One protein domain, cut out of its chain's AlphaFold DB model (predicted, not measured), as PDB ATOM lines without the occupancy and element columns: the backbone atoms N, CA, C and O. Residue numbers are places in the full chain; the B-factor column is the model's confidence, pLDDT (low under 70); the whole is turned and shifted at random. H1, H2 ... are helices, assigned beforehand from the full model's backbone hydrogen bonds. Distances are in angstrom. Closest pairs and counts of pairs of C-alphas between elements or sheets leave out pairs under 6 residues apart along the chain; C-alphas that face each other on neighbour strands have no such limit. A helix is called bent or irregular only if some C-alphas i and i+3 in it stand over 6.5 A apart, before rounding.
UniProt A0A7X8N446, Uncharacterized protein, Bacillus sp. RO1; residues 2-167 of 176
ATOM      1  N   GLU A   2     102.819  39.388 112.525       81.50
ATOM      2  CA  GLU A   2     104.059  40.194 112.540       81.50
ATOM      3  C   GLU A   2     104.400  40.895 111.209       81.50
ATOM      4  O   GLU A   2     104.817  42.049 111.187       81.50
ATOM      5  N   GLN A   3     104.160  40.242 110.068       80.38
ATOM      6  CA  GLN A   3     104.398  40.859 108.757       80.38
ATOM      7  C   GLN A   3     103.428  42.020 108.472       80.38
ATOM      8  O   GLN A   3     103.828  43.032 107.905       80.38
ATOM      9  N   ILE A   4     102.170  41.902 108.918       84.75
ATOM     10  CA  ILE A   4     101.140  42.939 108.752       84.75
ATOM     11  C   ILE A   4     101.486  44.169 109.600       84.75
ATOM     12  O   ILE A   4     101.466  45.287 109.087       84.75
ATOM     13  N   SER A   5     101.868  43.978 110.869       88.44
ATOM     14  CA  SER A   5     102.282  45.089 111.736       88.44
ATOM     15  C   SER A   5     103.561  45.764 111.233       88.44
ATOM     16  O   SER A   5     103.677  46.989 111.283       88.44
ATOM     17  N   ARG A   6     104.504  44.993 110.677       90.88
ATOM     18  CA  ARG A   6     105.718  45.530 110.057       90.88
ATOM     19  C   ARG A   6     105.407  46.398 108.836       90.88
ATOM     20  O   ARG A   6     105.903  47.518 108.765       90.88
ATOM     21  N   THR A   7     104.573  45.927 107.908       92.06
ATOM     22  CA  THR A   7     104.172  46.709 106.724       92.06
ATOM     23  C   THR A   7     103.420  47.980 107.112       92.06
ATOM     24  O   THR A   7     103.675  49.042 106.547       92.06
ATOM     25  N   TRP A   8     102.532  47.898 108.108       92.62
ATOM     26  CA  TRP A   8     101.825  49.065 108.631       92.62
ATOM     27  C   TRP A   8     102.790  50.147 109.130       92.62
ATOM     28  O   TRP A   8     102.725  51.286 108.674       92.62
ATOM     29  N   ASN A   9     103.723  49.782 110.013       91.50
ATOM     30  CA  ASN A   9     104.656  50.733 110.621       91.50
ATOM     31  C   ASN A   9     105.672  51.314 109.629       91.50
ATOM     32  O   ASN A   9     106.111  52.446 109.806       91.50
ATOM     33  N   LEU A  10     106.069  50.546 108.607       91.06
ATOM     34  CA  LEU A  10     107.076  50.981 107.637       91.06
ATOM     35  C   LEU A  10     106.510  51.847 106.508       91.06
ATOM     36  O   LEU A  10     107.241  52.679 105.982       91.06
ATOM     37  N   ILE A  11     105.253  51.634 106.111       93.81
ATOM     38  CA  ILE A  11     104.691  52.253 104.902       93.81
ATOM     39  C   ILE A  11     103.449  53.067 105.238       93.81
ATOM     40  O   ILE A  11     103.439  54.287 105.084       93.81
ATOM     41  N   TRP A  12     102.396  52.396 105.703       95.94
ATOM     42  CA  TRP A  12     101.075  53.010 105.815       95.94
ATOM     43  C   TRP A  12     101.022  54.098 106.876       95.94
ATOM     44  O   TRP A  12     100.464  55.161 106.620       95.94
ATOM     45  N   PHE A  13     101.636  53.870 108.035       95.38
ATOM     46  CA  PHE A  13     101.657  54.866 109.096       95.38
ATOM     47  C   PHE A  13     102.395  56.150 108.669       95.38
ATOM     48  O   PHE A  13     101.758  57.203 108.686       95.38
ATOM     49  N   PRO A  14     103.659  56.113 108.191       95.31
ATOM     50  CA  PRO A  14     104.320  57.312 107.676       95.31
ATOM     51  C   PRO A  14     103.563  57.986 106.532       95.31
ATOM     52  O   PRO A  14     103.469  59.210 106.500       95.31
ATOM     53  N   TYR A  15     102.976  57.203 105.624       96.44
ATOM     54  CA  TYR A  15     102.197  57.738 104.511       96.44
ATOM     55  C   TYR A  15     100.944  58.493 104.975       96.44
ATOM     56  O   TYR A  15     100.680  59.587 104.487       96.44
ATOM     57  N   VAL A  16     100.192  57.969 105.948       97.38
ATOM     58  CA  VAL A  16      99.029  58.675 106.513       97.38
ATOM     59  C   VAL A  16      99.459  59.999 107.146       97.38
ATOM     60  O   VAL A  16      98.824  61.022 106.902       97.38
ATOM     61  N   ILE A  17     100.563  60.008 107.897       97.62
ATOM     62  CA  ILE A  17     101.106  61.239 108.488       97.62
ATOM     63  C   ILE A  17     101.539  62.230 107.405       97.62
ATOM     64  O   ILE A  17     101.257  63.422 107.521       97.62
ATOM     65  N   TYR A  18     102.146  61.744 106.323       95.94
ATOM     66  CA  TYR A  18     102.486  62.551 105.155       95.94
ATOM     67  C   TYR A  18     101.230  63.170 104.527       95.94
ATOM     68  O   TYR A  18     101.169  64.381 104.343       95.94
ATOM     69  N   ILE A  19     100.174  62.390 104.281       97.88
ATOM     70  CA  ILE A  19      98.905  62.910 103.751       97.88
ATOM     71  C   ILE A  19      98.303  63.969 104.676       97.88
ATOM     72  O   ILE A  19      97.919  65.034 104.200       97.88
ATOM     73  N   MET A  20      98.265  63.727 105.989       97.88
ATOM     74  CA  MET A  20      97.780  64.716 106.958       97.88
ATOM     75  C   MET A  20      98.612  66.004 106.919       97.88
ATOM     76  O   MET A  20      98.053  67.095 106.999       97.88
ATOM     77  N   TYR A  21      99.931  65.886 106.755       95.12
ATOM     78  CA  TYR A  21     100.830  67.027 106.623       95.12
ATOM     79  C   TYR A  21     100.478  67.875 105.396       95.12
ATOM     80  O   TYR A  21     100.182  69.060 105.541       95.12
ATOM     81  N   PHE A  22     100.435  67.278 104.198       96.19
ATOM     82  CA  PHE A  22     100.143  68.012 102.957       96.19
ATOM     83  C   PHE A  22      98.706  68.518 102.886       96.19
ATOM     84  O   PHE A  22      98.479  69.634 102.422       96.19
ATOM     85  N   LEU A  23      97.741  67.746 103.390       98.00
ATOM     86  CA  LEU A  23      96.358  68.197 103.498       98.00
ATOM     87  C   LEU A  23      96.251  69.393 104.450       98.00
ATOM     88  O   LEU A  23      95.579  70.367 104.128       98.00
ATOM     89  N   GLY A  24      96.960  69.360 105.583       98.19
ATOM     90  CA  GLY A  24      97.054  70.488 106.509       98.19
ATOM     91  C   GLY A  24      97.601  71.746 105.830       98.19
ATOM     92  O   GLY A  24      96.975  72.799 105.914       98.19
ATOM     93  N   VAL A  25      98.708  71.626 105.083       97.88
ATOM     94  CA  VAL A  25      99.276  72.737 104.293       97.88
ATOM     95  C   VAL A  25      98.270  73.261 103.259       97.88
ATOM     96  O   VAL A  25      98.106  74.474 103.129       97.88
ATOM     97  N   GLY A  26      97.568  72.373 102.549       97.88
ATOM     98  CA  GLY A  26      96.556  72.745 101.557       97.88
ATOM     99  C   GLY A  26      95.374  73.504 102.167       97.88
ATOM    100  O   GLY A  26      94.979  74.548 101.652       97.88
ATOM    101  N   LEU A  27      94.855  73.038 103.307       98.44
ATOM    102  CA  LEU A  27      93.792  73.722 104.052       98.44
ATOM    103  C   LEU A  27      94.260  75.081 104.587       98.44
ATOM    104  O   LEU A  27      93.516  76.053 104.505       98.44
ATOM    105  N   ILE A  28      95.496  75.175 105.084       98.62
ATOM    106  CA  ILE A  28      96.100  76.447 105.498       98.62
ATOM    107  C   ILE A  28      96.162  77.426 104.317       98.62
ATOM    108  O   ILE A  28      95.754  78.577 104.449       98.62
ATOM    109  N   SER A  29      96.640  76.964 103.159       98.31
ATOM    110  CA  SER A  29      96.738  77.774 101.944       98.31
ATOM    111  C   SER A  29      95.372  78.295 101.491       98.31
ATOM    112  O   SER A  29      95.188  79.507 101.368       98.31
ATOM    113  N   GLY A  30      94.395  77.395 101.331       97.44
ATOM    114  CA  GLY A  30      93.032  77.745 100.935       97.44
ATOM    115  C   GLY A  30      92.340  78.657 101.949       97.44
ATOM    116  O   GLY A  30      91.695  79.627 101.559       97.44
ATOM    117  N   GLY A  31      92.525  78.380 103.243       97.94
ATOM    118  CA  GLY A  31      91.983  79.169 104.345       97.94
ATOM    119  C   GLY A  31      92.537  80.589 104.394       97.94
ATOM    120  O   GLY A  31      91.780  81.515 104.636       97.94
ATOM    121  N   ILE A  32      93.829  80.797 104.123       98.06
ATOM    122  CA  ILE A  32      94.392  82.153 104.072       98.06
ATOM    123  C   ILE A  32      93.909  82.898 102.830       98.06
ATOM    124  O   ILE A  32      93.425  84.021 102.951       98.06
ATOM    125  N   VAL A  33      94.056  82.307 101.641       97.50
ATOM    126  CA  VAL A  33      93.868  83.066 100.397       97.50
ATOM    127  C   VAL A  33      92.424  83.510 100.192       97.50
ATOM    128  O   VAL A  33      92.201  84.631  99.753       97.50
ATOM    129  N   HIS A  34      91.444  82.702 100.595       97.31
ATOM    130  CA  HIS A  34      90.031  83.041 100.430       97.31
ATOM    131  C   HIS A  34      89.439  83.843 101.602       97.31
ATOM    132  O   HIS A  34      88.232  84.099 101.611       97.31
ATOM    133  N   MET A  35      90.251  84.277 102.578       96.38
ATOM    134  CA  MET A  35      89.784  85.120 103.691       96.38
ATOM    135  C   MET A  35      88.909  86.307 103.252       96.38
ATOM    136  O   MET A  35      87.899  86.533 103.915       96.38
ATOM    137  N   PRO A  36      89.214  87.045 102.163       96.19
ATOM    138  CA  PRO A  36      88.385  88.174 101.738       96.19
ATOM    139  C   PRO A  36      86.973  87.796 101.270       96.19
ATOM    140  O   PRO A  36      86.101  88.657 101.263       96.19
ATOM    141  N   ILE A  37      86.741  86.538 100.871       95.06
ATOM    142  CA  ILE A  37      85.459  86.084 100.310       95.06
ATOM    143  C   ILE A  37      84.465  85.771 101.429       95.06
ATOM    144  O   ILE A  37      83.353  86.291 101.445       95.06
ATOM    145  N   GLU A  38      84.856  84.912 102.373       96.50
ATOM    146  CA  GLU A  38      83.987  84.481 103.475       96.50
ATOM    147  C   GLU A  38      84.819  84.241 104.752       96.50
ATOM    148  O   GLU A  38      85.150  83.095 105.085       96.50
ATOM    149  N   PRO A  39      85.187  85.311 105.486       97.06
ATOM    150  CA  PRO A  39      86.189  85.242 106.548       97.06
ATOM    151  C   PRO A  39      85.896  84.185 107.615       97.06
ATOM    152  O   PRO A  39      86.807  83.493 108.066       97.06
ATOM    153  N   ALA A  40      84.630  84.018 108.012       98.12
ATOM    154  CA  ALA A  40      84.238  83.048 109.034       98.12
ATOM    155  C   ALA A  40      84.519  81.600 108.593       98.12
ATOM    156  O   ALA A  40      85.171  80.843 109.315       98.12
ATOM    157  N   ARG A  41      84.084  81.228 107.384       97.94
ATOM    158  CA  ARG A  41      84.298  79.891 106.819       97.94
ATOM    159  C   ARG A  41      85.782  79.592 106.651       97.94
ATOM    160  O   ARG A  41      86.251  78.530 107.059       97.94
ATOM    161  N   TYR A  42      86.529  80.530 106.077       98.06
ATOM    162  CA  TYR A  42      87.943  80.315 105.791       98.06
ATOM    163  C   TYR A  42      88.830  80.399 107.042       98.06
ATOM    164  O   TYR A  42      89.827  79.682 107.115       98.06
ATOM    165  N   SER A  43      88.401  81.114 108.090       98.12
ATOM    166  CA  SER A  43      89.009  81.030 109.428       98.12
ATOM    167  C   SER A  43      88.882  79.630 110.029       98.12
ATOM    168  O   SER A  43      89.852  79.100 110.569       98.12
ATOM    169  N   ILE A  44      87.707  78.998 109.914       98.50
ATOM    170  CA  ILE A  44      87.495  77.623 110.394       98.50
ATOM    171  C   ILE A  44      88.392  76.649 109.624       98.50
ATOM    172  O   ILE A  44      89.078  75.834 110.240       98.50
ATOM    173  N   ILE A  45      88.439  76.760 108.292       98.38
ATOM    174  CA  ILE A  45      89.312  75.932 107.443       98.38
ATOM    175  C   ILE A  45      90.783  76.104 107.842       98.38
ATOM    176  O   ILE A  45      91.495  75.112 107.999       98.38
ATOM    177  N   LEU A  46      91.228  77.341 108.071       98.44
ATOM    178  CA  LEU A  46      92.588  77.647 108.505       98.44
ATOM    179  C   LEU A  46      92.913  77.035 109.874       98.44
ATOM    180  O   LEU A  46      93.988  76.455 110.045       98.44
ATOM    181  N   ILE A  47      91.996  77.123 110.842       98.44
ATOM    182  CA  ILE A  47      92.160  76.520 112.174       98.44
ATOM    183  C   ILE A  47      92.257  74.995 112.065       98.44
ATOM    184  O   ILE A  47      93.173  74.400 112.635       98.44
ATOM    185  N   LEU A  48      91.361  74.362 111.302       98.38
ATOM    186  CA  LEU A  48      91.369  72.911 111.095       98.38
ATOM    187  C   LEU A  48      92.644  72.448 110.381       98.38
ATOM    188  O   LEU A  48      93.275  71.484 110.815       98.38
ATOM    189  N   GLY A  49      93.066  73.165 109.337       98.44
ATOM    190  CA  GLY A  49      94.318  72.908 108.628       98.44
ATOM    191  C   GLY A  49      95.539  73.037 109.536       98.44
ATOM    192  O   GLY A  49      96.398  72.159 109.542       98.44
ATOM    193  N   SER A  50      95.575  74.080 110.369       98.44
ATOM    194  CA  SER A  50      96.639  74.307 111.356       98.44
ATOM    195  C   SER A  50      96.703  73.186 112.388       98.44
ATOM    196  O   SER A  50      97.781  72.667 112.669       98.44
ATOM    197  N   PHE A  51      95.556  72.762 112.922       98.25
ATOM    198  CA  PHE A  51      95.492  71.659 113.878       98.25
ATOM    199  C   PHE A  51      95.963  70.338 113.256       98.25
ATOM    200  O   PHE A  51      96.770  69.622 113.857       98.25
ATOM    201  N   LEU A  52      95.513  70.041 112.033       98.12
ATOM    202  CA  LEU A  52      95.918  68.853 111.287       98.12
ATOM    203  C   LEU A  52      97.429  68.853 111.016       98.12
ATOM    204  O   LEU A  52      98.107  67.862 111.288       98.12
ATOM    205  N   PHE A  53      97.962  69.988 110.562       98.25
ATOM    206  CA  PHE A  53      99.381  70.178 110.285       98.25
ATOM    207  C   PHE A  53     100.252  70.026 111.537       98.25
ATOM    208  O   PHE A  53     101.266  69.328 111.496       98.25
ATOM    209  N   ILE A  54      99.879  70.658 112.657       97.69
ATOM    210  CA  ILE A  54     100.635  70.572 113.917       97.69
ATOM    211  C   ILE A  54     100.630  69.134 114.433       97.69
ATOM    212  O   ILE A  54     101.680  68.629 114.825       97.69
ATOM    213  N   SER A  55      99.477  68.465 114.389       96.75
ATOM    214  CA  SER A  55      99.343  67.070 114.820       96.75
ATOM    215  C   SER A  55     100.218  66.147 113.970       96.75
ATOM    216  O   SER A  55     101.001  65.367 114.513       96.75
ATOM    217  N   ALA A  56     100.163  66.285 112.642       96.88
ATOM    218  CA  ALA A  56     101.008  65.527 111.722       96.88
ATOM    219  C   ALA A  56     102.499  65.821 111.939       96.88
ATOM    220  O   ALA A  56     103.307  64.899 112.012       96.88
ATOM    221  N   SER A  57     102.865  67.093 112.116       95.12
ATOM    222  CA  SER A  57     104.243  67.518 112.381       95.12
ATOM    223  C   SER A  57     104.772  66.945 113.691       95.12
ATOM    224  O   SER A  57     105.902  66.469 113.743       95.12
ATOM    225  N   PHE A  58     103.957  66.943 114.748       95.06
ATOM    226  CA  PHE A  58     104.316  66.338 116.024       95.06
ATOM    227  C   PHE A  58     104.559  64.837 115.868       95.06
ATOM    228  O   PHE A  58     105.604  64.335 116.280       95.06
ATOM    229  N   VAL A  59     103.643  64.115 115.219       94.62
ATOM    230  CA  VAL A  59     103.824  62.675 115.001       94.62
ATOM    231  C   VAL A  59     105.067  62.399 114.150       94.62
ATOM    232  O   VAL A  59     105.866  61.531 114.498       94.62
ATOM    233  N   ASN A  60     105.276  63.170 113.083       93.50
ATOM    234  CA  ASN A  60     106.435  63.022 112.214       93.50
ATOM    235  C   ASN A  60     107.750  63.207 112.982       93.50
ATOM    236  O   ASN A  60     108.623  62.346 112.942       93.50
ATOM    237  N   GLU A  61     107.882  64.296 113.735       90.69
ATOM    238  CA  GLU A  61     109.139  64.630 114.408       90.69
ATOM    239  C   GLU A  61     109.447  63.680 115.585       90.69
ATOM    240  O   GLU A  61     110.606  63.317 115.799       90.69
ATOM    241  N   PHE A  62     108.431  63.228 116.331       90.44
ATOM    242  CA  PHE A  62     108.637  62.420 117.544       90.44
ATOM    243  C   PHE A  62     108.534  60.908 117.337       90.44
ATOM    244  O   PHE A  62     109.251  60.163 118.005       90.44
ATOM    245  N   TYR A  63     107.677  60.436 116.431       87.38
ATOM    246  CA  TYR A  63     107.432  59.000 116.250       87.38
ATOM    247  C   TYR A  63     108.128  58.436 115.013       87.38
ATOM    248  O   TYR A  63     108.628  57.311 115.067       87.38
ATOM    249  N   ILE A  64     108.196  59.207 113.922       85.50
ATOM    250  CA  ILE A  64     108.836  58.767 112.673       85.50
ATOM    251  C   ILE A  64     110.336  59.078 112.720       85.50
ATOM    252  O   ILE A  64     111.155  58.161 112.704       85.50
ATOM    253  N   GLU A  65     110.690  60.351 112.887       88.31
ATOM    254  CA  GLU A  65     112.082  60.827 112.943       88.31
ATOM    255  C   GLU A  65     112.755  60.572 114.301       88.31
ATOM    256  O   GLU A  65     113.971  60.701 114.441       88.31
ATOM    257  N   LYS A  66     111.970  60.197 115.323       86.75
ATOM    258  CA  LYS A  66     112.440  59.851 116.677       86.75
ATOM    259  C   LYS A  66     113.351  60.918 117.294       86.75
ATOM    260  O   LYS A  66     114.298  60.598 118.024       86.75
ATOM    261  N   LYS A  67     113.082  62.200 117.025       84.50
ATOM    262  CA  LYS A  67     113.890  63.290 117.575       84.50
ATOM    263  C   LYS A  67     113.735  63.356 119.088       84.50
ATOM    264  O   LYS A  67     112.636  63.454 119.630       84.50
ATOM    265  N   LYS A  68     114.871  63.354 119.787       87.12
ATOM    266  CA  LYS A  68     114.923  63.585 121.232       87.12
ATOM    267  C   LYS A  68     114.954  65.086 121.486       87.12
ATOM    268  O   LYS A  68     115.965  65.733 121.232       87.12
ATOM    269  N   MET A  69     113.844  65.631 121.970       87.69
ATOM    270  CA  MET A  69     113.698  67.049 122.297       87.69
ATOM    271  C   MET A  69     112.951  67.206 123.616       87.69
ATOM    272  O   MET A  69     112.084  66.399 123.944       87.69
ATOM    273  N   ASN A  70     113.276  68.258 124.362       89.62
ATOM    274  CA  ASN A  70     112.461  68.661 125.505       89.62
ATOM    275  C   ASN A  70     111.211  69.437 125.039       89.62
ATOM    276  O   ASN A  70     111.136  69.895 123.897       89.62
ATOM    277  N   LEU A  71     110.225  69.596 125.928       87.19
ATOM    278  CA  LEU A  71     108.955  70.250 125.595       87.19
ATOM    279  C   LEU A  71     109.131  71.674 125.013       87.19
ATOM    280  O   LEU A  71     108.507  71.964 123.994       87.19
ATOM    281  N   PRO A  72     110.006  72.551 125.549       90.62
ATOM    282  CA  PRO A  72     110.236  73.868 124.949       90.62
ATOM    283  C   PRO A  72     110.775  73.815 123.513       90.62
ATOM    284  O   PRO A  72     110.335  74.580 122.656       90.62
ATOM    285  N   GLN A  73     111.708  72.901 123.225       90.69
ATOM    286  CA  GLN A  73     112.237  72.702 121.873       90.69
ATOM    287  C   GLN A  73     111.156  72.179 120.922       90.69
ATOM    288  O   GLN A  73     111.070  72.657 119.792       90.69
ATOM    289  N   ALA A  74     110.309  71.260 121.395       91.75
ATOM    290  CA  ALA A  74     109.168  70.739 120.650       91.75
ATOM    291  C   ALA A  74     108.192  71.858 120.264       91.75
ATOM    292  O   ALA A  74     107.872  72.033 119.091       91.75
ATOM    293  N   MET A  75     107.778  72.667 121.242       92.94
ATOM    294  CA  MET A  75     106.853  73.779 121.023       92.94
ATOM    295  C   MET A  75     107.435  74.811 120.059       92.94
ATOM    296  O   MET A  75     106.747  75.248 119.139       92.94
ATOM    297  N   LYS A  76     108.722  75.148 120.213       94.44
ATOM    298  CA  LYS A  76     109.432  76.037 119.288       94.44
ATOM    299  C   LYS A  76     109.428  75.475 117.863       94.44
ATOM    300  O   LYS A  76     109.113  76.199 116.921       94.44
ATOM    301  N   LEU A  77     109.765  74.195 117.704       94.50
ATOM    302  CA  LEU A  77     109.792  73.522 116.407       94.50
ATOM    303  C   LEU A  77     108.414  73.547 115.740       94.50
ATOM    304  O   LEU A  77     108.315  73.936 114.579       94.50
ATOM    305  N   LEU A  78     107.358  73.164 116.461       95.88
ATOM    306  CA  LEU A  78     105.991  73.129 115.935       95.88
ATOM    307  C   LEU A  78     105.485  74.524 115.572       95.88
ATOM    308  O   LEU A  78     104.931  74.705 114.491       95.88
ATOM    309  N   PHE A  79     105.736  75.518 116.425       97.44
ATOM    310  CA  PHE A  79     105.347  76.903 116.177       97.44
ATOM    311  C   PHE A  79     105.975  77.449 114.890       97.44
ATOM    312  O   PHE A  79     105.265  77.930 114.008       97.44
ATOM    313  N   PHE A  80     107.295  77.312 114.723       97.88
ATOM    314  CA  PHE A  80     107.954  77.770 113.497       97.88
ATOM    315  C   PHE A  80     107.653  76.886 112.282       97.88
ATOM    316  O   PHE A  80     107.715  77.371 111.157       97.88
ATOM    317  N   SER A  81     107.276  75.616 112.474       97.06
ATOM    318  CA  SER A  81     106.751  74.778 111.386       97.06
ATOM    319  C   SER A  81     105.405  75.296 110.892       97.06
ATOM    320  O   SER A  81     105.190  75.361 109.685       97.06
ATOM    321  N   LEU A  82     104.521  75.701 111.808       98.12
ATOM    322  CA  LEU A  82     103.229  76.277 111.456       98.12
ATOM    323  C   LEU A  82     103.407  77.612 110.731       98.12
ATOM    324  O   LEU A  82     102.828  77.792 109.668       98.12
ATOM    325  N   LEU A  83     104.240  78.522 111.252       98.50
ATOM    326  CA  LEU A  83     104.523  79.794 110.573       98.50
ATOM    327  C   LEU A  83     105.147  79.586 109.187       98.50
ATOM    328  O   LEU A  83     104.792  80.285 108.239       98.50
ATOM    329  N   LEU A  84     106.025  78.587 109.043       98.25
ATOM    330  CA  LEU A  84     106.571  78.198 107.746       98.25
ATOM    331  C   LEU A  84     105.459  77.730 106.798       98.25
ATOM    332  O   LEU A  84     105.400  78.197 105.662       98.25
ATOM    333  N   SER A  85     104.555  76.864 107.266       98.06
ATOM    334  CA  SER A  85     103.402  76.401 106.488       98.06
ATOM    335  C   SER A  85     102.441  77.533 106.128       98.06
ATOM    336  O   SER A  85     101.908  77.532 105.025       98.06
ATOM    337  N   LEU A  86     102.219  78.495 107.026       98.38
ATOM    338  CA  LEU A  86     101.421  79.690 106.754       98.38
ATOM    339  C   LEU A  86     102.069  80.505 105.632       98.38
ATOM    340  O   LEU A  86     101.410  80.790 104.642       98.38
ATOM    341  N   GLY A  87     103.371  80.795 105.729       98.50
ATOM    342  CA  GLY A  87     104.098  81.529 104.690       98.50
ATOM    343  C   GLY A  87     104.070  80.828 103.328       98.50
ATOM    344  O   GLY A  87     103.772  81.457 102.315       98.50
ATOM    345  N   VAL A  88     104.295  79.511 103.295       98.19
ATOM    346  CA  VAL A  88     104.170  78.705 102.064       98.19
ATOM    347  C   VAL A  88     102.726  78.699 101.549       98.19
ATOM    348  O   VAL A  88     102.501  78.802 100.342       98.19
ATOM    349  N   GLY A  89     101.744  78.625 102.447       98.12
ATOM    350  CA  GLY A  89     100.321  78.681 102.125       98.12
ATOM    351  C   GLY A  89      99.902  80.011 101.499       98.12
ATOM    352  O   GLY A  89      99.168  79.998 100.514       98.12
ATOM    353  N   MET A  90     100.422  81.135 102.006       98.56
ATOM    354  CA  MET A  90     100.220  82.478 101.444       98.56
ATOM    355  C   MET A  90     100.748  82.570 100.008       98.56
ATOM    356  O   MET A  90     100.048  83.066  99.131       98.56
ATOM    357  N   VAL A  91     101.966  82.067  99.760       98.56
ATOM    358  CA  VAL A  91     102.584  82.081  98.422       98.56
ATOM    359  C   VAL A  91     101.801  81.199  97.457       98.56
ATOM    360  O   VAL A  91     101.361  81.661  96.411       98.56
ATOM    361  N   SER A  92     101.610  79.928  97.812       97.94
ATOM    362  CA  SER A  92     100.952  78.952  96.938       97.94
ATOM    363  C   SER A  92      99.489  79.302  96.665       97.94
ATOM    364  O   SER A  92      99.061  79.220  95.517       97.94
ATOM    365  N   GLY A  93      98.751  79.739  97.686       97.25
ATOM    366  CA  GLY A  93      97.357  80.153  97.555       97.25
ATOM    367  C   GLY A  93      97.241  81.439  96.747       97.25
ATOM    368  O   GLY A  93      96.479  81.486  95.785       97.25
ATOM    369  N   GLY A  94      98.053  82.450  97.078       97.31
ATOM    370  CA  GLY A  94      98.088  83.723  96.360       97.31
ATOM    371  C   GLY A  94      98.412  83.565  94.873       97.31
ATOM    372  O   GLY A  94      97.823  84.263  94.061       97.31
ATOM    373  N   ILE A  95      99.291  82.625  94.502       97.50
ATOM    374  CA  ILE A  95      99.567  82.299  93.093       97.50
ATOM    375  C   ILE A  95      98.353  81.632  92.431       97.50
ATOM    376  O   ILE A  95      97.976  82.019  91.330       97.50
ATOM    377  N   GLN A  96      97.743  80.635  93.082       97.00
ATOM    378  CA  GLN A  96      96.625  79.869  92.510       97.00
ATOM    379  C   GLN A  96      95.384  80.728  92.260       97.00
ATOM    380  O   GLN A  96      94.743  80.581  91.226       97.00
ATOM    381  N   HIS A  97      95.083  81.648  93.175       95.50
ATOM    382  CA  HIS A  97      93.930  82.545  93.084       95.50
ATOM    383  C   HIS A  97      94.329  83.967  92.695       95.50
ATOM    384  O   HIS A  97      93.616  84.919  93.005       95.50
ATOM    385  N   PHE A  98      95.470  84.137  92.023       95.75
ATOM    386  CA  PHE A  98      95.925  85.465  91.621       95.75
ATOM    387  C   PHE A  98      94.937  86.141  90.660       95.75
ATOM    388  O   PHE A  98      94.728  87.344  90.748       95.75
ATOM    389  N   GLY A  99      94.309  85.364  89.769       90.50
ATOM    390  CA  GLY A  99      93.292  85.875  88.845       90.50
ATOM    391  C   GLY A  99      92.023  86.355  89.552       90.50
ATOM    392  O   GLY A  99      91.477  87.384  89.177       90.50
ATOM    393  N   ASP A 100      91.598  85.656  90.608       90.88
ATOM    394  CA  ASP A 100      90.351  85.959  91.321       90.88
ATOM    395  C   ASP A 100      90.541  87.033  92.405       90.88
ATOM    396  O   ASP A 100      89.652  87.833  92.684       90.88
ATOM    397  N   LEU A 101      91.704  87.030  93.063       91.50
ATOM    398  CA  LEU A 101      91.994  87.799  94.275       91.50
ATOM    399  C   LEU A 101      93.297  88.597  94.142       91.50
ATOM    400  O   LEU A 101      94.012  88.785  95.128       91.50
ATOM    401  N   GLY A 102      93.612  89.083  92.937       91.44
ATOM    402  CA  GLY A 102      94.882  89.739  92.605       91.44
ATOM    403  C   GLY A 102      95.297  90.818  93.604       91.44
ATOM    404  O   GLY A 102      96.402  90.766  94.142       91.44
ATOM    405  N   GLY A 103      94.379  91.727  93.957       93.38
ATOM    406  CA  GLY A 103      94.637  92.795  94.932       93.38
ATOM    407  C   GLY A 103      94.992  92.303  96.344       93.38
ATOM    408  O   GLY A 103      95.733  92.968  97.061       93.38
ATOM    409  N   TYR A 104      94.532  91.118  96.751       95.56
ATOM    410  CA  TYR A 104      94.955  90.492  98.007       95.56
ATOM    411  C   TYR A 104      96.254  89.687  97.827       95.56
ATOM    412  O   TYR A 104      97.151  89.709  98.677       95.56
ATOM    413  N   ALA A 105      96.399  89.019  96.681       95.88
ATOM    414  CA  ALA A 105      97.542  88.184  96.349       95.88
ATOM    415  C   ALA A 105      98.861  88.971  96.228       95.88
ATOM    416  O   ALA A 105      99.911  88.451  96.620       95.88
ATOM    417  N   VAL A 106      98.823  90.237  95.778       97.12
ATOM    418  CA  VAL A 106     100.015  91.113  95.717       97.12
ATOM    419  C   VAL A 106     100.649  91.368  97.087       97.12
ATOM    420  O   VAL A 106     101.842  91.655  97.161       97.12
ATOM    421  N   VAL A 107      99.880  91.233  98.176       97.31
ATOM    422  CA  VAL A 107     100.381  91.327  99.557       97.31
ATOM    423  C   VAL A 107     100.748  89.947 100.100       97.31
ATOM    424  O   VAL A 107     101.793  89.786 100.737       97.31
ATOM    425  N   LEU A 108      99.916  88.935  99.830       97.69
ATOM    426  CA  LEU A 108     100.136  87.573 100.315       97.69
ATOM    427  C   LEU A 108     101.433  86.956  99.801       97.69
ATOM    428  O   LEU A 108     102.182  86.396 100.596       97.69
ATOM    429  N   ILE A 109     101.709  87.038  98.497       98.50
ATOM    430  CA  ILE A 109     102.862  86.350  97.904       98.50
ATOM    431  C   ILE A 109     104.174  86.879  98.505       98.50
ATOM    432  O   ILE A 109     104.938  86.083  99.060       98.50
ATOM    433  N   PRO A 110     104.459  88.196  98.493       98.25
ATOM    434  CA  PRO A 110     105.724  88.684  99.024       98.25
ATOM    435  C   PRO A 110     105.793  88.568 100.556       98.25
ATOM    436  O   PRO A 110     106.836  88.198 101.097       98.25
ATOM    437  N   GLY A 111     104.677  88.791 101.263       98.38
ATOM    438  CA  GLY A 111     104.596  88.585 102.712       98.38
ATOM    439  C   GLY A 111     104.850  87.130 103.120       98.38
ATOM    440  O   GLY A 111     105.565  86.867 104.087       98.38
ATOM    441  N   GLY A 112     104.335  86.177 102.342       98.50
ATOM    442  CA  GLY A 112     104.531  84.747 102.548       98.50
ATOM    443  C   GLY A 112     105.983  84.310 102.363       98.50
ATOM    444  O   GLY A 112     106.485  83.499 103.146       98.50
ATOM    445  N   ILE A 113     106.701  84.896 101.398       98.62
ATOM    446  CA  ILE A 113     108.147  84.678 101.223       98.62
ATOM    447  C   ILE A 113     108.912  85.136 102.470       98.62
ATOM    448  O   ILE A 113     109.692  84.368 103.029       98.62
ATOM    449  N   VAL A 114     108.659  86.357 102.953       98.56
ATOM    450  CA  VAL A 114     109.319  86.872 104.165       98.56
ATOM    451  C   VAL A 114     109.012  85.980 105.368       98.56
ATOM    452  O   VAL A 114     109.932  85.530 106.056       98.56
ATOM    453  N   LEU A 115     107.733  85.670 105.601       98.62
ATOM    454  CA  LEU A 115     107.305  84.846 106.730       98.62
ATOM    455  C   LEU A 115     107.927  83.447 106.675       98.62
ATOM    456  O   LEU A 115     108.443  82.969 107.686       98.62
ATOM    457  N   SER A 116     107.913  82.800 105.509       98.38
ATOM    458  CA  SER A 116     108.471  81.456 105.337       98.38
ATOM    459  C   SER A 116     109.987  81.423 105.553       98.38
ATOM    460  O   SER A 116     110.463  80.565 106.293       98.38
ATOM    461  N   VAL A 117     110.751  82.380 105.015       98.38
ATOM    462  CA  VAL A 117     112.211  82.440 105.211       98.38
ATOM    463  C   VAL A 117     112.572  82.665 106.678       98.38
ATOM    464  O   VAL A 117     113.409  81.941 107.224       98.38
ATOM    465  N   LEU A 118     111.918  83.617 107.351       97.94
ATOM    466  CA  LEU A 118     112.153  83.860 108.776       97.94
ATOM    467  C   LEU A 118     111.809  82.619 109.605       97.94
ATOM    468  O   LEU A 118     112.612  82.165 110.425       97.94
ATOM    469  N   SER A 119     110.652  82.014 109.339       98.12
ATOM    470  CA  SER A 119     110.214  80.796 110.023       98.12
ATOM    471  C   SER A 119     111.179  79.638 109.798       98.12
ATOM    472  O   SER A 119     111.489  78.911 110.738       98.12
ATOM    473  N   PHE A 120     111.721  79.494 108.589       97.69
ATOM    474  CA  PHE A 120     112.721  78.483 108.264       97.69
ATOM    475  C   PHE A 120     114.014  78.663 109.071       97.69
ATOM    476  O   PHE A 120     114.526  77.691 109.635       97.69
ATOM    477  N   ILE A 121     114.522  79.894 109.174       97.69
ATOM    478  CA  ILE A 121     115.724  80.216 109.960       97.69
ATOM    479  C   ILE A 121     115.515  79.831 111.429       97.69
ATOM    480  O   ILE A 121     116.344  79.129 112.020       97.69
ATOM    481  N   PHE A 122     114.381  80.230 112.010       96.62
ATOM    482  CA  PHE A 122     114.079  79.958 113.413       96.62
ATOM    483  C   PHE A 122     113.767  78.484 113.697       96.62
ATOM    484  O   PHE A 122     114.253  77.954 114.702       96.62
ATOM    485  N   LYS A 123     113.021  77.805 112.811       94.12
ATOM    486  CA  LYS A 123     112.713  76.366 112.897       94.12
ATOM    487  C   LYS A 123     113.990  75.539 112.989       94.12
ATOM    488  O   LYS A 123     114.076  74.615 113.794       94.12
ATOM    489  N   ASN A 124     114.986  75.886 112.178       92.94
ATOM    490  CA  ASN A 124     116.239  75.144 112.072       92.94
ATOM    491  C   ASN A 124     117.336  75.649 113.025       92.94
ATOM    492  O   ASN A 124     118.456  75.151 112.978       92.94
ATOM    493  N   ASN A 125     117.031  76.605 113.915       92.69
ATOM    494  CA  ASN A 125     117.993  77.215 114.843       92.69
ATOM    495  C   ASN A 125     119.271  77.728 114.147       92.69
ATOM    496  O   ASN A 125     120.367  77.641 114.705       92.69
ATOM    497  N   ILE A 126     119.131  78.265 112.932       95.25
ATOM    498  CA  ILE A 126     120.263  78.770 112.154       95.25
ATOM    499  C   ILE A 126     120.778  80.044 112.831       95.25
ATOM    500  O   ILE A 126     120.072  81.049 112.913       95.25
ATOM    501  N   LYS A 127     122.015  80.000 113.331       95.06
ATOM    502  CA  LYS A 127     122.687  81.165 113.917       95.06
ATOM    503  C   LYS A 127     123.392  81.939 112.811       95.06
ATOM    504  O   LYS A 127     124.373  81.453 112.256       95.06
ATOM    505  N   LEU A 128     122.890  83.130 112.507       95.06
ATOM    506  CA  LEU A 128     123.481  84.021 111.515       95.06
ATOM    507  C   LEU A 128     124.406  85.028 112.204       95.06
ATOM    508  O   LEU A 128     124.039  85.631 113.213       95.06
ATOM    509  N   ASN A 129     125.605  85.215 111.659       96.56
ATOM    510  CA  ASN A 129     126.447  86.358 112.011       96.56
ATOM    511  C   ASN A 129     125.983  87.626 111.269       96.56
ATOM    512  O   ASN A 129     125.171  87.547 110.350       96.56
ATOM    513  N   THR A 130     126.525  88.799 111.613       97.06
ATOM    514  CA  THR A 130     126.109  90.078 111.008       97.06
ATOM    515  C   THR A 130     126.185  90.071 109.482       97.06
ATOM    516  O   THR A 130     125.240  90.504 108.832       97.06
ATOM    517  N   LYS A 131     127.257  89.521 108.890       97.38
ATOM    518  CA  LYS A 131     127.415  89.456 107.426       97.38
ATOM    519  C   LYS A 131     126.335  88.585 106.778       97.38
ATOM    520  O   LYS A 131     125.767  88.971 105.763       97.38
ATOM    521  N   GLN A 132     126.044  87.429 107.370       96.94
ATOM    522  CA  GLN A 132     125.006  86.516 106.892       96.94
ATOM    523  C   GLN A 132     123.608  87.116 107.063       96.94
ATOM    524  O   GLN A 132     122.795  87.010 106.153       96.94
ATOM    525  N   THR A 133     123.341  87.792 108.181       96.94
ATOM    526  CA  THR A 133     122.081  88.510 108.409       96.94
ATOM    527  C   THR A 133     121.882  89.608 107.371       96.94
ATOM    528  O   THR A 133     120.826  89.660 106.746       96.94
ATOM    529  N   THR A 134     122.901  90.440 107.122       97.19
ATOM    530  CA  THR A 134     122.848  91.456 106.061       97.19
ATOM    531  C   THR A 134     122.607  90.811 104.701       97.19
ATOM    532  O   THR A 134     121.756  91.284 103.962       97.19
ATOM    533  N   LEU A 135     123.286  89.708 104.380       97.75
ATOM    534  CA  LEU A 135     123.092  89.000 103.116       97.75
ATOM    535  C   LEU A 135     121.661  88.467 102.956       97.75
ATOM    536  O   LEU A 135     121.063  88.678 101.906       97.75
ATOM    537  N   VAL A 136     121.094  87.834 103.986       97.31
ATOM    538  CA  VAL A 136     119.707  87.338 103.961       97.31
ATOM    539  C   VAL A 136     118.719  88.487 103.775       97.31
ATOM    540  O   VAL A 136     117.829  88.384 102.937       97.31
ATOM    541  N   ILE A 137     118.887  89.590 104.509       97.56
ATOM    542  CA  ILE A 137     118.023  90.772 104.383       97.56
ATOM    543  C   ILE A 137     118.135  91.368 102.979       97.56
ATOM    544  O   ILE A 137     117.115  91.624 102.345       97.56
ATOM    545  N   THR A 138     119.352  91.540 102.462       97.88
ATOM    546  CA  THR A 138     119.578  92.055 101.109       97.88
ATOM    547  C   THR A 138     118.947  91.144 100.059       97.88
ATOM    548  O   THR A 138     118.261  91.640  99.174       97.88
ATOM    549  N   MET A 139     119.108  89.822 100.165       97.75
ATOM    550  CA  MET A 139     118.474  88.866  99.247       97.75
ATOM    551  C   MET A 139     116.948  88.919  99.325       97.75
ATOM    552  O   MET A 139     116.289  88.915  98.289       97.75
ATOM    553  N   LEU A 140     116.385  89.006 100.533       97.50
ATOM    554  CA  LEU A 140     114.945  89.157 100.719       97.50
ATOM    555  C   LEU A 140     114.437  90.440 100.069       97.50
ATOM    556  O   LEU A 140     113.461  90.377  99.337       97.50
ATOM    557  N   LEU A 141     115.105  91.576 100.272       97.69
ATOM    558  CA  LEU A 141     114.717  92.849  99.658       97.69
ATOM    559  C   LEU A 141     114.840  92.808  98.131       97.69
ATOM    560  O   LEU A 141     113.914  93.208  97.430       97.69
ATOM    561  N   LEU A 142     115.944  92.266  97.610       97.88
ATOM    562  CA  LEU A 142     116.167  92.120  96.169       97.88
ATOM    563  C   LEU A 142     115.147  91.194  95.499       97.88
ATOM    564  O   LEU A 142     114.870  91.368  94.318       97.88
ATOM    565  N   LEU A 143     114.584  90.231  96.227       97.50
ATOM    566  CA  LEU A 143     113.538  89.349  95.717       97.50
ATOM    567  C   LEU A 143     112.141  89.967  95.874       97.50
ATOM    568  O   LEU A 143     111.374  90.042  94.919       97.50
ATOM    569  N   VAL A 144     111.804  90.399  97.089       97.88
ATOM    570  CA  VAL A 144     110.451  90.812  97.482       97.88
ATOM    571  C   VAL A 144     110.074  92.159  96.883       97.88
ATOM    572  O   VAL A 144     108.941  92.304  96.434       97.88
ATOM    573  N   SER A 145     110.987  93.135  96.832       97.25
ATOM    574  CA  SER A 145     110.649  94.478  96.347       97.25
ATOM    575  C   SER A 145     110.320  94.503  94.847       97.25
ATOM    576  O   SER A 145     109.247  95.010  94.508       97.25
ATOM    577  N   PRO A 146     111.136  93.927  93.936       97.94
ATOM    578  CA  PRO A 146     110.785  93.877  92.517       97.94
ATOM    579  C   PRO A 146     109.562  93.001  92.249       97.94
ATOM    580  O   PRO A 146     108.737  93.349  91.406       97.94
ATOM    581  N   LEU A 147     109.414  91.891  92.983       97.44
ATOM    582  CA  LEU A 147     108.249  91.018  92.864       97.44
ATOM    583  C   LEU A 147     106.966  91.760  93.244       97.44
ATOM    584  O   LEU A 147     106.035  91.809  92.447       97.44
ATOM    585  N   ALA A 148     106.928  92.385  94.423       96.56
ATOM    586  CA  ALA A 148     105.778  93.160  94.875       96.56
ATOM    587  C   ALA A 148     105.449  94.295  93.898       96.56
ATOM    588  O   ALA A 148     104.285  94.476  93.550       96.56
ATOM    589  N   PHE A 149     106.461  95.020  93.411       97.25
ATOM    590  CA  PHE A 149     106.271  96.071  92.410       97.25
ATOM    591  C   PHE A 149     105.648  95.525  91.119       97.25
ATOM    592  O   PHE A 149     104.665  96.077  90.633       97.25
ATOM    593  N   THR A 150     106.174  94.415  90.600       96.75
ATOM    594  CA  THR A 150     105.698  93.798  89.351       96.75
ATOM    595  C   THR A 150     104.263  93.297  89.483       96.75
ATOM    596  O   THR A 150     103.453  93.528  88.590       96.75
ATOM    597  N   LEU A 151     103.929  92.646  90.602       96.19
ATOM    598  CA  LEU A 151     102.576  92.152  90.857       96.19
ATOM    599  C   LEU A 151     101.567  93.302  90.976       96.19
ATOM    600  O   LEU A 151     100.505  93.232  90.365       96.19
ATOM    601  N   ASN A 152     101.908  94.370  91.709       95.81
ATOM    602  CA  ASN A 152     101.053  95.557  91.813       95.81
ATOM    603  C   ASN A 152     100.860  96.223  90.449       95.81
ATOM    604  O   ASN A 152      99.731  96.478  90.044       95.81
ATOM    605  N   TRP A 153     101.949  96.431  89.703       95.69
ATOM    606  CA  TRP A 153     101.890  97.016  88.365       95.69
ATOM    607  C   TRP A 153     101.008  96.200  87.408       95.69
ATOM    608  O   TRP A 153     100.237  96.772  86.637       95.69
ATOM    609  N   TYR A 154     101.084  94.869  87.479       95.06
ATOM    610  CA  TYR A 154     100.253  93.980  86.674       95.06
ATOM    611  C   TYR A 154      98.764  94.101  87.028       95.06
ATOM    612  O   TYR A 154      97.942  94.292  86.134       95.06
ATOM    613  N   VAL A 155      98.412  94.042  88.318       93.62
ATOM    614  CA  VAL A 155      97.013  94.148  88.774       93.62
ATOM    615  C   VAL A 155      96.419  95.513  88.420       93.62
ATOM    616  O   VAL A 155      95.304  95.577  87.899       93.62
ATOM    617  N   ASP A 156      97.175  96.596  88.605       91.50
ATOM    618  CA  ASP A 156      96.757  97.940  88.195       91.50
ATOM    619  C   ASP A 156      96.523  98.028  86.679       91.50
ATOM    620  O   ASP A 156      95.562  98.652  86.225       91.50
ATOM    621  N   GLY A 157      97.394  97.404  85.879       89.62
ATOM    622  CA  GLY A 157      97.275  97.368  84.422       89.62
ATOM    623  C   GLY A 157      96.023  96.632  83.938       89.62
ATOM    624  O   GLY A 157      95.314  97.135  83.060       89.62
ATOM    625  N   VAL A 158      95.718  95.477  84.536       85.56
ATOM    626  CA  VAL A 158      94.499  94.701  84.245       85.56
ATOM    627  C   VAL A 158      93.255  95.513  84.615       85.56
ATOM    628  O   VAL A 158      92.403  95.747  83.759       85.56
ATOM    629  N   THR A 159      93.220  96.064  85.831       83.12
ATOM    630  CA  THR A 159      92.082  96.849  86.341       83.12
ATOM    631  C   THR A 159      91.787  98.072  85.462       83.12
ATOM    632  O   THR A 159      90.637  98.390  85.164       83.12
ATOM    633  N   ARG A 160      92.827  98.772  84.984       80.06
ATOM    634  CA  ARG A 160      92.668  99.905  84.052       80.06
ATOM    635  C   ARG A 160      92.067  99.486  82.714       80.06
ATOM    636  O   ARG A 160      91.284 100.241  82.144       80.06
ATOM    637  N   THR A 161      92.444  98.317  82.206       82.25
ATOM    638  CA  THR A 161      91.974  97.818  80.907       82.25
ATOM    639  C   THR A 161      90.495  97.429  80.963       82.25
ATOM    640  O   THR A 161      89.745  97.763  80.044       82.25
ATOM    641  N   GLU A 162      90.054  96.793  82.049       78.94
ATOM    642  CA  GLU A 162      88.643  96.447  82.274       78.94
ATOM    643  C   GLU A 162      87.758  97.700  82.327       78.94
ATOM    644  O   GLU A 162      86.810  97.809  81.551       78.94
ATOM    645  N   ASN A 163      88.152  98.705  83.118       76.88
ATOM    646  CA  ASN A 163      87.413  99.967  83.235       76.88
ATOM    647  C   ASN A 163      87.252 100.699  81.885       76.88
ATOM    648  O   ASN A 163      86.194 101.249  81.589       76.88
ATOM    649  N   ILE A 164      88.289 100.712  81.037       79.00
ATOM    650  CA  ILE A 164      88.216 101.330  79.697       79.00
ATOM    651  C   ILE A 164      87.248 100.560  78.784       79.00
ATOM    652  O   ILE A 164      86.559 101.160  77.955       79.00
ATOM    653  N   SER A 165      87.201  99.236  78.925       75.50
ATOM    654  CA  SER A 165      86.349  98.360  78.117       75.50
ATOM    655  C   SER A 165      84.869  98.534  78.465       75.50
ATOM    656  O   SER A 165      84.036  98.582  77.561       75.50
ATOM    657  N   GLU A 166      84.555  98.688  79.751       70.19
ATOM    658  CA  GLU A 166      83.200  98.936  80.255       70.19
ATOM    659  C   GLU A 166      82.669 100.300  79.782       70.19
ATOM    660  O   GLU A 166      81.634 100.367  79.118       70.19
ATOM    661  N   VAL A 167      83.460 101.372  79.943       72.69
ATOM    662  CA  VAL A 167      83.114 102.724  79.456       72.69
ATOM    663  C   VAL A 167      82.866 102.753  77.941       72.69
ATOM    664  O   VAL A 167      81.987 103.470  77.457       72.69
TER     665      VAL A 167
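AT A GLANCE: This is residues 2 to 167 of the 176 residues of an uncharacterized protein of Bacillus sp. RO1 (UniProt A0A7X8N446). Two helical hairpins, H1b with H2 and H3 with H4, pack against each other with their helices steeply crossed, and the long helix H5 runs beside H4 on the side away from H1b and H2. Residues 2 to 8 of H1 stick out, as do residues 130 to 135 and 160 to 167 of H5. The printed part has 166 residues with five named helices, H1 to H5 in chain order, and no named strand; the class is all helix. The whole is loose, with a radius of gyration of the C-alphas of 19.6 A, and spans 73 by 42 by 27 A.

IN THESE COORDINATES: H5, residues 130 to 167, is 54.8 A long and ends at C-alpha 167 (83.114, 102.724, 79.456). H4, residues 98 to 123, measures 28.6 A; it is irregular, C-alphas 100 and 103 being 8.8 A apart, with a kink of 76 degrees near residue 105. H3, residues 71 to 96, is 36.6 A long, and H2, residues 39 to 64, 35.4 A. H1, residues 2 to 33, was assigned as one helix by its hydrogen bonds but is bent, with C-alphas 10 and 13 6.8 A apart: H1a, residues 2 to 10, begins at C-alpha 2 (104.059, 40.194, 112.540), and H1b, residues 13 to 33, is 30.5 A long.

HOW THE PARTS SIT: H5 touches H4 at Val 144 and Pro 110, closest C-alphas 5.4 A, a hairpin at 8 degrees. H4 and H3, also a hairpin, touch at Gly 112 and Gly 87, 3.9 A between closest C-alphas. H1b touches H3 at a steep tilt of 56 degrees, closest C-alphas Ser 29 and Gly 89, 3.7 A. Every O i to N i+4 pair is within hydrogen-bond range in H1a, H1b, H2 and H3; H4 has 18 of 22, H5 33 of 34.

THE WHOLE: The C-alphas of Glu 2 and Val 167, the two farthest apart, are 73.8 A apart. The printed part has no cut, no link is long, and no printed residue is under 70 in pLDDT.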